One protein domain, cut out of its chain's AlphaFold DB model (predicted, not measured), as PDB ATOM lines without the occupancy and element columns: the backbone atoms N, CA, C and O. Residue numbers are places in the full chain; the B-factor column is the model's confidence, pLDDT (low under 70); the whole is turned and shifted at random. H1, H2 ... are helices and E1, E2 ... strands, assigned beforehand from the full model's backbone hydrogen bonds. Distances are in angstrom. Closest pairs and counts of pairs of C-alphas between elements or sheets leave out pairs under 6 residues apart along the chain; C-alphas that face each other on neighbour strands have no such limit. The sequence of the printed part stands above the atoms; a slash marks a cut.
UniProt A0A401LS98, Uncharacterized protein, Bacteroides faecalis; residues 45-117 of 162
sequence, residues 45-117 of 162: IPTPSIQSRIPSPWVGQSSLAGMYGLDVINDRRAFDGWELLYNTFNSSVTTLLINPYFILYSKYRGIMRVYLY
ATOM      1  N   ILE A  45     182.175 179.304 205.271       90.44
ATOM      2  CA  ILE A  45     181.169 178.383 204.745       90.44
ATOM      3  C   ILE A  45     180.056 179.162 204.026       90.44
ATOM      4  O   ILE A  45     179.694 180.255 204.475       90.44
ATOM      5  N   PRO A  46     179.462 178.613 202.948       90.62
ATOM      6  CA  PRO A  46     178.288 179.202 202.317       90.62
ATOM      7  C   PRO A  46     177.068 179.109 203.245       90.62
ATOM      8  O   PRO A  46     176.353 178.106 203.281       90.62
ATOM      9  N   THR A  47     176.838 180.180 204.005       90.81
ATOM     10  CA  THR A  47     175.665 180.368 204.862       90.81
ATOM     11  C   THR A  47     174.619 181.270 204.186       90.81
ATOM     12  O   THR A  47     174.976 182.130 203.378       90.81
ATOM     13  N   PRO A  48     173.326 181.121 204.521       90.88
ATOM     14  CA  PRO A  48     172.255 182.034 204.160       90.88
ATOM     15  C   PRO A  48     172.556 183.452 204.617       90.88
ATOM     16  O   PRO A  48     173.194 183.663 205.649       90.88
ATOM     17  N   SER A  49     172.014 184.430 203.894       88.19
ATOM     18  CA  SER A  49     172.181 185.858 204.199       88.19
ATOM     19  C   SER A  49     171.650 186.266 205.577       88.19
ATOM     20  O   SER A  49     172.108 187.255 206.140       88.19
ATOM     21  N   ILE A  50     170.707 185.500 206.133       89.38
ATOM     22  CA  ILE A  50     170.112 185.740 207.454       89.38
ATOM     23  C   ILE A  50     170.985 185.257 208.624       89.38
ATOM     24  O   ILE A  50     170.646 185.509 209.779       89.38
ATOM     25  N   GLN A  51     172.079 184.542 208.348       88.56
ATOM     26  CA  GLN A  51     172.946 183.945 209.359       88.56
ATOM     27  C   GLN A  51     174.342 184.566 209.323       88.56
ATOM     28  O   GLN A  51     174.898 184.836 208.259       88.56
ATOM     29  N   SER A  52     174.944 184.738 210.502       88.69
ATOM     30  CA  SER A  52     176.358 185.099 210.616       88.69
ATOM     31  C   SER A  52     177.240 184.075 209.908       88.69
ATOM     32  O   SER A  52     177.036 182.867 210.038       88.69
ATOM     33  N   ARG A  53     178.258 184.560 209.193       88.50
ATOM     34  CA  ARG A  53     179.218 183.684 208.518       88.50
ATOM     35  C   ARG A  53     179.937 182.796 209.529       88.50
ATOM     36  O   ARG A  53     180.431 183.276 210.548       88.50
ATOM     37  N   ILE A  54     180.005 181.509 209.209       89.62
ATOM     38  CA  ILE A  54     180.739 180.511 209.984       89.62
ATOM     39  C   ILE A  54     182.124 180.348 209.338       89.62
ATOM     40  O   ILE A  54     182.181 180.107 208.125       89.62
ATOM     41  N   PRO A  55     183.230 180.519 210.090       91.31
ATOM     42  CA  PRO A  55     184.570 180.328 209.547       91.31
ATOM     43  C   PRO A  55     184.812 178.850 209.234       91.31
ATOM     44  O   PRO A  55     184.246 177.971 209.887       91.31
ATOM     45  N   SER A  56     185.660 178.566 208.248       90.81
ATOM     46  CA  SER A  56     186.118 177.198 208.006       90.81
ATOM     47  C   SER A  56     186.975 176.693 209.177       90.81
ATOM     48  O   SER A  56     187.504 177.499 209.948       90.81
ATOM     49  N   PRO A  57     187.182 175.369 209.329       90.00
ATOM     50  CA  PRO A  57     187.908 174.828 210.480       90.00
ATOM     51  C   PRO A  57     189.377 175.258 210.526       90.00
ATOM     52  O   PRO A  57     190.060 175.042 211.523       90.00
ATOM     53  N   TRP A  58     189.889 175.827 209.435       88.62
ATOM     54  CA  TRP A  58     191.296 176.168 209.254       88.62
ATOM     55  C   TRP A  58     191.627 177.585 209.723       88.62
ATOM     56  O   TRP A  58     192.796 177.878 209.958       88.62
ATOM     57  N   VAL A  59     190.623 178.461 209.857       86.06
ATOM     58  CA  VAL A  59     190.808 179.890 210.149       86.06
ATOM     59  C   VAL A  59     189.963 180.345 211.345       86.06
ATOM     60  O   VAL A  59     188.909 179.791 211.639       86.06
ATOM     61  N   GLY A  60     190.425 181.374 212.062       81.44
ATOM     62  CA  GLY A  60     189.696 181.991 213.179       81.44
ATOM     63  C   GLY A  60     190.015 181.432 214.575       81.44
ATOM     64  O   GLY A  60     190.812 180.508 214.742       81.44
ATOM     65  N   GLN A  61     189.386 182.029 215.599       67.69
ATOM     66  CA  GLN A  61     189.665 181.775 217.027       67.69
ATOM     67  C   GLN A  61     189.238 180.389 217.538       67.69
ATOM     68  O   GLN A  61     189.597 180.017 218.647       67.69
ATOM     69  N   SER A  62     188.509 179.619 216.730       69.75
ATOM     70  CA  SER A  62     188.121 178.235 217.034       69.75
ATOM     71  C   SER A  62     188.595 177.263 215.948       69.75
ATOM     72  O   SER A  62     188.004 176.202 215.753       69.75
ATOM     73  N   SER A  63     189.635 177.646 215.204       81.88
ATOM     74  CA  SER A  63     190.238 176.764 214.213       81.88
ATOM     75  C   SER A  63     190.927 175.573 214.875       81.88
ATOM     76  O   SER A  63     191.414 175.638 216.006       81.88
ATOM     77  N   LEU A  64     191.046 174.490 214.115       84.38
ATOM     78  CA  LEU A  64     191.797 173.299 214.509       84.38
ATOM     79  C   LEU A  64     193.262 173.624 214.816       84.38
ATOM     80  O   LEU A  64     193.885 172.913 215.597       84.38
ATOM     81  N   ALA A  65     193.785 174.720 214.253       79.75
ATOM     82  CA  ALA A  65     195.146 175.186 214.476       79.75
ATOM     83  C   ALA A  65     195.467 175.512 215.941       79.75
ATOM     84  O   ALA A  65     196.625 175.419 216.339       79.75
ATOM     85  N   GLY A  66     194.460 175.869 216.745       76.81
ATOM     86  CA  GLY A  66     194.642 176.143 218.171       76.81
ATOM     87  C   GLY A  66     194.577 174.907 219.075       76.81
ATOM     88  O   GLY A  66     194.979 174.994 220.232       76.81
ATOM     89  N   MET A  67     194.058 173.776 218.583       81.00
ATOM     90  CA  MET A  67     193.721 172.604 219.411       81.00
ATOM     91  C   MET A  67     194.434 171.316 218.996       81.00
ATOM     92  O   MET A  67     194.655 170.450 219.839       81.00
ATOM     93  N   TYR A  68     194.775 171.170 217.718       84.81
ATOM     94  CA  TYR A  68     195.339 169.945 217.162       84.81
ATOM     95  C   TYR A  68     196.725 170.177 216.556       84.81
ATOM     96  O   TYR A  68     197.123 171.305 216.274       84.81
ATOM     97  N   GLY A  69     197.467 169.085 216.356       84.50
ATOM     98  CA  GLY A  69     198.760 169.108 215.680       84.50
ATOM     99  C   GLY A  69     198.653 169.368 214.174       84.50
ATOM    100  O   GLY A  69     197.580 169.300 213.566       84.50
ATOM    101  N   LEU A  70     199.803 169.659 213.553       86.56
ATOM    102  CA  LEU A  70     199.919 169.894 212.106       86.56
ATOM    103  C   LEU A  70     199.466 168.695 211.266       86.56
ATOM    104  O   LEU A  70     199.011 168.878 210.143       86.56
ATOM    105  N   ASP A  71     199.560 167.487 211.809       84.38
ATOM    106  CA  ASP A  71     199.051 166.256 211.207       84.38
ATOM    107  C   ASP A  71     197.536 166.320 210.958       84.38
ATOM    108  O   ASP A  71     197.071 165.973 209.877       84.38
ATOM    109  N   VAL A  72     196.760 166.845 211.910       86.06
ATOM    110  CA  VAL A  72     195.306 167.002 211.755       86.06
ATOM    111  C   VAL A  72     194.960 168.218 210.899       86.06
ATOM    112  O   VAL A  72     194.019 168.170 210.109       86.06
ATOM    113  N   ILE A  73     195.708 169.313 211.038       87.44
ATOM    114  CA  ILE A  73     195.446 170.565 210.309       87.44
ATOM    115  C   ILE A  73     195.702 170.404 208.806       87.44
ATOM    116  O   ILE A  73     194.963 170.955 207.987       87.44
ATOM    117  N   ASN A  74     196.747 169.663 208.432       88.62
ATOM    118  CA  ASN A  74     197.110 169.447 207.030       88.62
ATOM    119  C   ASN A  74     196.214 168.420 206.335       88.62
ATOM    120  O   ASN A  74     196.216 168.334 205.106       88.62
ATOM    121  N   ASP A  75     195.393 167.699 207.093       90.38
ATOM    122  CA  ASP A  75     194.500 166.676 206.578       90.38
ATOM    123  C   ASP A  75     193.228 167.246 205.928       90.38
ATOM    124  O   ASP A  75     192.091 166.993 206.329       90.38
ATOM    125  N   ARG A  76     193.461 168.056 204.898       91.00
ATOM    126  CA  ARG A  76     192.450 168.788 204.133       91.00
ATOM    127  C   ARG A  76     192.798 168.981 202.665       91.00
ATOM    128  O   ARG A  76     191.914 169.286 201.870       91.00
ATOM    129  N   ARG A  77     194.087 168.888 202.326       93.00
ATOM    130  CA  ARG A  77     194.622 169.245 201.012       93.00
ATOM    131  C   ARG A  77     194.183 168.235 199.963       93.00
ATOM    132  O   ARG A  77     194.420 167.036 200.128       93.00
ATOM    133  N   ALA A  78     193.627 168.719 198.854       93.44
ATOM    134  CA  ALA A  78     193.279 167.863 197.726       93.44
ATOM    135  C   ALA A  78     194.517 167.170 197.136       93.44
ATOM    136  O   ALA A  78     194.445 166.009 196.730       93.44
ATOM    137  N   PHE A  79     195.673 167.847 197.166       93.62
ATOM    138  CA  PHE A  79     196.962 167.278 196.762       93.62
ATOM    139  C   PHE A  79     197.329 166.012 197.559       93.62
ATOM    140  O   PHE A  79     197.750 165.016 196.973       93.62
ATOM    141  N   ASP A  80     197.060 166.002 198.869       92.81
ATOM    142  CA  ASP A  80     197.285 164.848 199.756       92.81
ATOM    143  C   ASP A  80     196.140 163.816 199.694       92.81
ATOM    144  O   ASP A  80     196.053 162.890 200.505       92.81
ATOM    145  N   GLY A  81     195.245 163.978 198.719       94.00
ATOM    146  CA  GLY A  81     194.158 163.069 198.402       94.00
ATOM    147  C   GLY A  81     192.919 163.196 199.278       94.00
ATOM    148  O   GLY A  81     192.168 162.228 199.389       94.00
ATOM    149  N   TRP A  82     192.707 164.355 199.899       95.12
ATOM    150  CA  TRP A  82     191.450 164.665 200.576       95.12
ATOM    151  C   TRP A  82     190.401 165.158 199.590       95.12
ATOM    152  O   TRP A  82     190.649 166.074 198.814       95.12
ATOM    153  N   GLU A  83     189.213 164.574 199.648       94.19
ATOM    154  CA  GLU A  83     188.094 164.906 198.772       94.19
ATOM    155  C   GLU A  83     186.839 165.158 199.610       94.19
ATOM    156  O   GLU A  83     186.591 164.477 200.610       94.19
ATOM    157  N   LEU A  84     186.049 166.161 199.223       93.06
ATOM    158  CA  LEU A  84     184.766 166.437 199.857       93.06
ATOM    159  C   LEU A  84     183.755 165.370 199.463       93.06
ATOM    160  O   LEU A  84     183.311 165.312 198.320       93.06
ATOM    161  N   LEU A  85     183.367 164.557 200.440       91.69
ATOM    162  CA  LEU A  85     182.384 163.500 200.244       91.69
ATOM    163  C   LEU A  85     180.962 164.055 200.329       91.69
ATOM    164  O   LEU A  85     180.102 163.742 199.511       91.69
ATOM    165  N   TYR A  86     180.707 164.871 201.351       91.31
ATOM    166  CA  TYR A  86     179.373 165.378 201.636       91.31
ATOM    167  C   TYR A  86     179.432 166.701 202.398       91.31
ATOM    168  O   TYR A  86     180.340 166.924 203.198       91.31
ATOM    169  N   ASN A  87     178.453 167.578 202.179       92.62
ATOM    170  CA  ASN A  87     178.253 168.776 202.986       92.62
ATOM    171  C   ASN A  87     176.771 169.145 203.059       92.62
ATOM    172  O   ASN A  87     176.010 168.881 202.129       92.62
ATOM    173  N   THR A  88     176.377 169.784 204.156       90.94
ATOM    174  CA  THR A  88     175.006 170.270 204.370       90.94
ATOM    175  C   THR A  88     174.865 171.770 204.123       90.94
ATOM    176  O   THR A  88     173.905 172.385 204.593       90.94
ATOM    177  N   PHE A  89     175.848 172.407 203.491       90.75
ATOM    178  CA  PHE A  89     175.863 173.856 203.372       90.75
ATOM    179  C   PHE A  89     174.912 174.304 202.278       90.75
ATOM    180  O   PHE A  89     174.902 173.744 201.193       90.75
ATOM    181  N   ASN A  90     174.097 175.318 202.539       87.81
ATOM    182  CA  ASN A  90     173.196 175.841 201.526       87.81
ATOM    183  C   ASN A  90     172.990 177.333 201.762       87.81
ATOM    184  O   ASN A  90     172.431 177.735 202.777       87.81
ATOM    185  N   SER A  91     173.445 178.154 200.821       86.69
ATOM    186  CA  SER A  91     173.286 179.609 200.873       86.69
ATOM    187  C   SER A  91     171.929 180.090 200.353       86.69
ATOM    188  O   SER A  91     171.562 181.237 200.590       86.69
ATOM    189  N   SER A  92     171.188 179.236 199.640       86.75
ATOM    190  CA  SER A  92     169.934 179.592 198.961       86.75
ATOM    191  C   SER A  92     168.687 179.372 199.822       86.75
ATOM    192  O   SER A  92     167.595 179.777 199.429       86.75
ATOM    193  N   VAL A  93     168.819 178.727 200.984       85.62
ATOM    194  CA  VAL A  93     167.694 178.519 201.907       85.62
ATOM    195  C   VAL A  93     167.412 179.773 202.730       85.62
ATOM    196  O   VAL A  93     168.313 180.527 203.083       85.62
ATOM    197  N   THR A  94     166.143 179.979 203.072       85.75
ATOM    198  CA  THR A  94     165.678 181.095 203.912       85.75
ATOM    199  C   THR A  94     165.690 180.769 205.406       85.75
ATOM    200  O   THR A  94     165.279 181.592 206.220       85.75
ATOM    201  N   THR A  95     166.141 179.572 205.781       87.00
ATOM    202  CA  THR A  95     166.212 179.088 207.163       87.00
ATOM    203  C   THR A  95     167.650 179.071 207.667       87.00
ATOM    204  O   THR A  95     168.580 178.876 206.889       87.00
ATOM    205  N   LEU A  96     167.837 179.223 208.978       88.56
ATOM    206  CA  LEU A  96     169.150 179.089 209.616       88.56
ATOM    207  C   LEU A  96     169.675 177.650 209.477       88.56
ATOM    208  O   LEU A  96     168.909 176.695 209.609       88.56
ATOM    209  N   LEU A  97     170.982 177.490 209.258       89.19
ATOM    210  CA  LEU A  97     171.641 176.191 209.358       89.19
ATOM    211  C   LEU A  97     171.772 175.813 210.826       89.19
ATOM    212  O   LEU A  97     172.421 176.510 211.607       89.19
ATOM    213  N   ILE A  98     171.183 174.672 211.162       89.38
ATOM    214  CA  ILE A  98     171.254 174.070 212.488       89.38
ATOM    215  C   ILE A  98     172.283 172.950 212.430       89.38
ATOM    216  O   ILE A  98     172.115 171.995 211.678       89.38
ATOM    217  N   ASN A  99     173.336 173.092 213.230       89.88
ATOM    218  CA  ASN A  99     174.445 172.154 213.351       89.88
ATOM    219  C   ASN A  99     174.977 171.624 212.002       89.88
ATOM    220  O   ASN A  99     174.971 170.412 211.769       89.88
ATOM    221  N   PRO A 100     175.381 172.514 211.073       91.81
ATOM    222  CA  PRO A 100     175.829 172.077 209.762       91.81
ATOM    223  C   PRO A 100     177.130 171.281 209.864       91.81
ATOM    224  O   PRO A 100     177.921 171.476 210.788       91.81
ATOM    225  N   TYR A 101     177.377 170.409 208.893       92.44
ATOM    226  CA  TYR A 101     178.601 169.622 208.844       92.44
ATOM    227  C   TYR A 101     179.055 169.344 207.415       92.44
ATOM    228  O   TYR A 101     178.290 169.429 206.450       92.44
ATOM    229  N   PHE A 102     180.326 168.986 207.295       93.94
ATOM    230  CA  PHE A 102     180.886 168.444 206.066       93.94
ATOM    231  C   PHE A 102     181.867 167.317 206.369       93.94
ATOM    232  O   PHE A 102     182.390 167.204 207.481       93.94
ATOM    233  N   ILE A 103     182.074 166.463 205.374       93.81
ATOM    234  CA  ILE A 103     182.850 165.236 205.488       93.81
ATOM    235  C   ILE A 103     183.931 165.240 204.419       93.81
ATOM    236  O   ILE A 103     183.630 165.376 203.230       93.81
ATOM    237  N   LEU A 104     185.174 165.047 204.849       94.62
ATOM    238  CA  LEU A 104     186.301 164.806 203.959       94.62
ATOM    239  C   LEU A 104     186.706 163.336 204.021       94.62
ATOM    240  O   LEU A 104     186.746 162.734 205.096       94.62
ATOM    241  N   TYR A 105     187.046 162.779 202.868       95.06
ATOM    242  CA  TYR A 105     187.559 161.425 202.731       95.06
ATOM    243  C   TYR A 105     188.968 161.458 202.140       95.06
ATOM    244  O   TYR A 105     189.213 162.150 201.156       95.06
ATOM    245  N   SER A 106     189.899 160.716 202.737       95.69
ATOM    246  CA  SER A 106     191.243 160.530 202.193       95.69
ATOM    247  C   SER A 106     191.301 159.262 201.355       95.69
ATOM    248  O   SER A 106     191.277 158.157 201.899       95.69
ATOM    249  N   LYS A 107     191.475 159.412 200.040       93.44
ATOM    250  CA  LYS A 107     191.565 158.269 199.118       93.44
ATOM    251  C   LYS A 107     192.787 157.380 199.347       93.44
ATOM    252  O   LYS A 107     192.736 156.191 199.065       93.44
ATOM    253  N   TYR A 108     193.883 157.941 199.862       93.94
ATOM    254  CA  TYR A 108     195.129 157.195 200.064       93.94
ATOM    255  C   TYR A 108     195.191 156.481 201.413       93.94
ATOM    256  O   TYR A 108     195.816 155.431 201.518       93.94
ATOM    257  N   ARG A 109     194.571 157.052 202.454       90.12
ATOM    258  CA  ARG A 109     194.615 156.501 203.818       90.12
ATOM    259  C   ARG A 109     193.330 155.788 204.233       90.12
ATOM    260  O   ARG A 109     193.332 155.114 205.255       90.12
ATOM    261  N   GLY A 110     192.234 155.960 203.492       89.69
ATOM    262  CA  GLY A 110     190.920 155.429 203.865       89.69
ATOM    263  C   GLY A 110     190.322 156.092 205.111       89.69
ATOM    264  O   GLY A 110     189.429 155.529 205.735       89.69
ATOM    265  N   ILE A 111     190.812 157.274 205.495       88.94
ATOM    266  CA  ILE A 111     190.354 158.001 206.684       88.94
ATOM    267  C   ILE A 111     189.226 158.948 206.288       88.94
ATOM    268  O   ILE A 111     189.356 159.717 205.335       88.94
ATOM    269  N   MET A 112     188.147 158.939 207.066       93.25
ATOM    270  CA  MET A 112     187.054 159.897 206.964       93.25
ATOM    271  C   MET A 112     187.114 160.872 208.142       93.25
ATOM    272  O   MET A 112     187.234 160.452 209.291       93.25
ATOM    273  N   ARG A 113     187.001 162.171 207.864       91.12
ATOM    274  CA  ARG A 113     186.884 163.219 208.885       91.12
ATOM    275  C   ARG A 113     185.554 163.938 208.758       91.12
ATOM    276  O   ARG A 113     185.199 164.393 207.674       91.12
ATOM    277  N   VAL A 114     184.854 164.067 209.881       92.19
ATOM    278  CA  VAL A 114     183.577 164.777 209.984       92.19
ATOM    279  C   VAL A 114     183.797 166.059 210.775       92.19
ATOM    280  O   VAL A 114     184.249 166.019 211.918       92.19
ATOM    281  N   TYR A 115     183.461 167.193 210.171       91.00
ATOM    282  CA  TYR A 115     183.533 168.504 210.804       91.00
ATOM    283  C   TYR A 115     182.121 168.972 211.119       91.00
ATOM    284  O   TYR A 115     181.393 169.395 210.219       91.00
ATOM    285  N   LEU A 116     181.738 168.870 212.390       90.69
ATOM    286  CA  LEU A 116     180.431 169.281 212.889       90.69
ATOM    287  C   LEU A 116     180.530 170.656 213.546       90.69
ATOM    288  O   LEU A 116     181.266 170.838 214.515       90.69
ATOM    289  N   TYR A 117     179.753 171.607 213.043       88.25
ATOM    290  CA  TYR A 117     179.576 172.901 213.687       88.25
ATOM    291  C   TYR A 117     178.410 172.813 214.645       88.25
ATOM    292  O   TYR A 117     177.362 172.276 214.307       88.25
TER     293      TYR A 117
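This is residues 45 to 117 of the 162 residues of an uncharacterized protein of Bacteroides faecalis (UniProt A0A401LS98). There is little regular structure: a small sheet of three antiparallel strands, E1 - E2 - E3, with a long loop at one end and a short helix, H1, off the sheet. Residues 45 to 69 hold no named element. The printed part has 73 residues, 21 in named elements, mostly strand, in the order H1 E1 E2 E3. It is only just compact, close to loose, with a radius of gyration of the C-alphas of 13.3 A and spans of 38 by 25 by 18 A.

H1, residues 70 to 73, 4.9 A, begins at C-alpha 70 (199.919, 169.894, 212.106). E1 is residues 82 to 87, 14.0 A; E2 101 to 106, 16.9 A; E3 112 to 116, 12.9 A, ending at C-alpha 116 (180.431, 169.281, 212.889).

H1, not on the sheet, is apart from E2 and E3; it is too short for an O i to N i+4 pair, and its one O i to N i+3 pair is within range. The strands form a meander, each the antiparallel neighbour of the one before. In hairpin E1 and E2, 153 degrees, N 83 and O 105 are within hydrogen-bond range at 2.9 A; in hairpin E2 and E3, 163 degrees, N 113 and O 104 at 2.8 A.

The farthest C-alphas, Ile 50 and Tyr 108, are 38.7 A apart. The printed part has no cut. The link E1 to E2, 13 residues, is long. Residues 61 to 62 have pLDDT under 70.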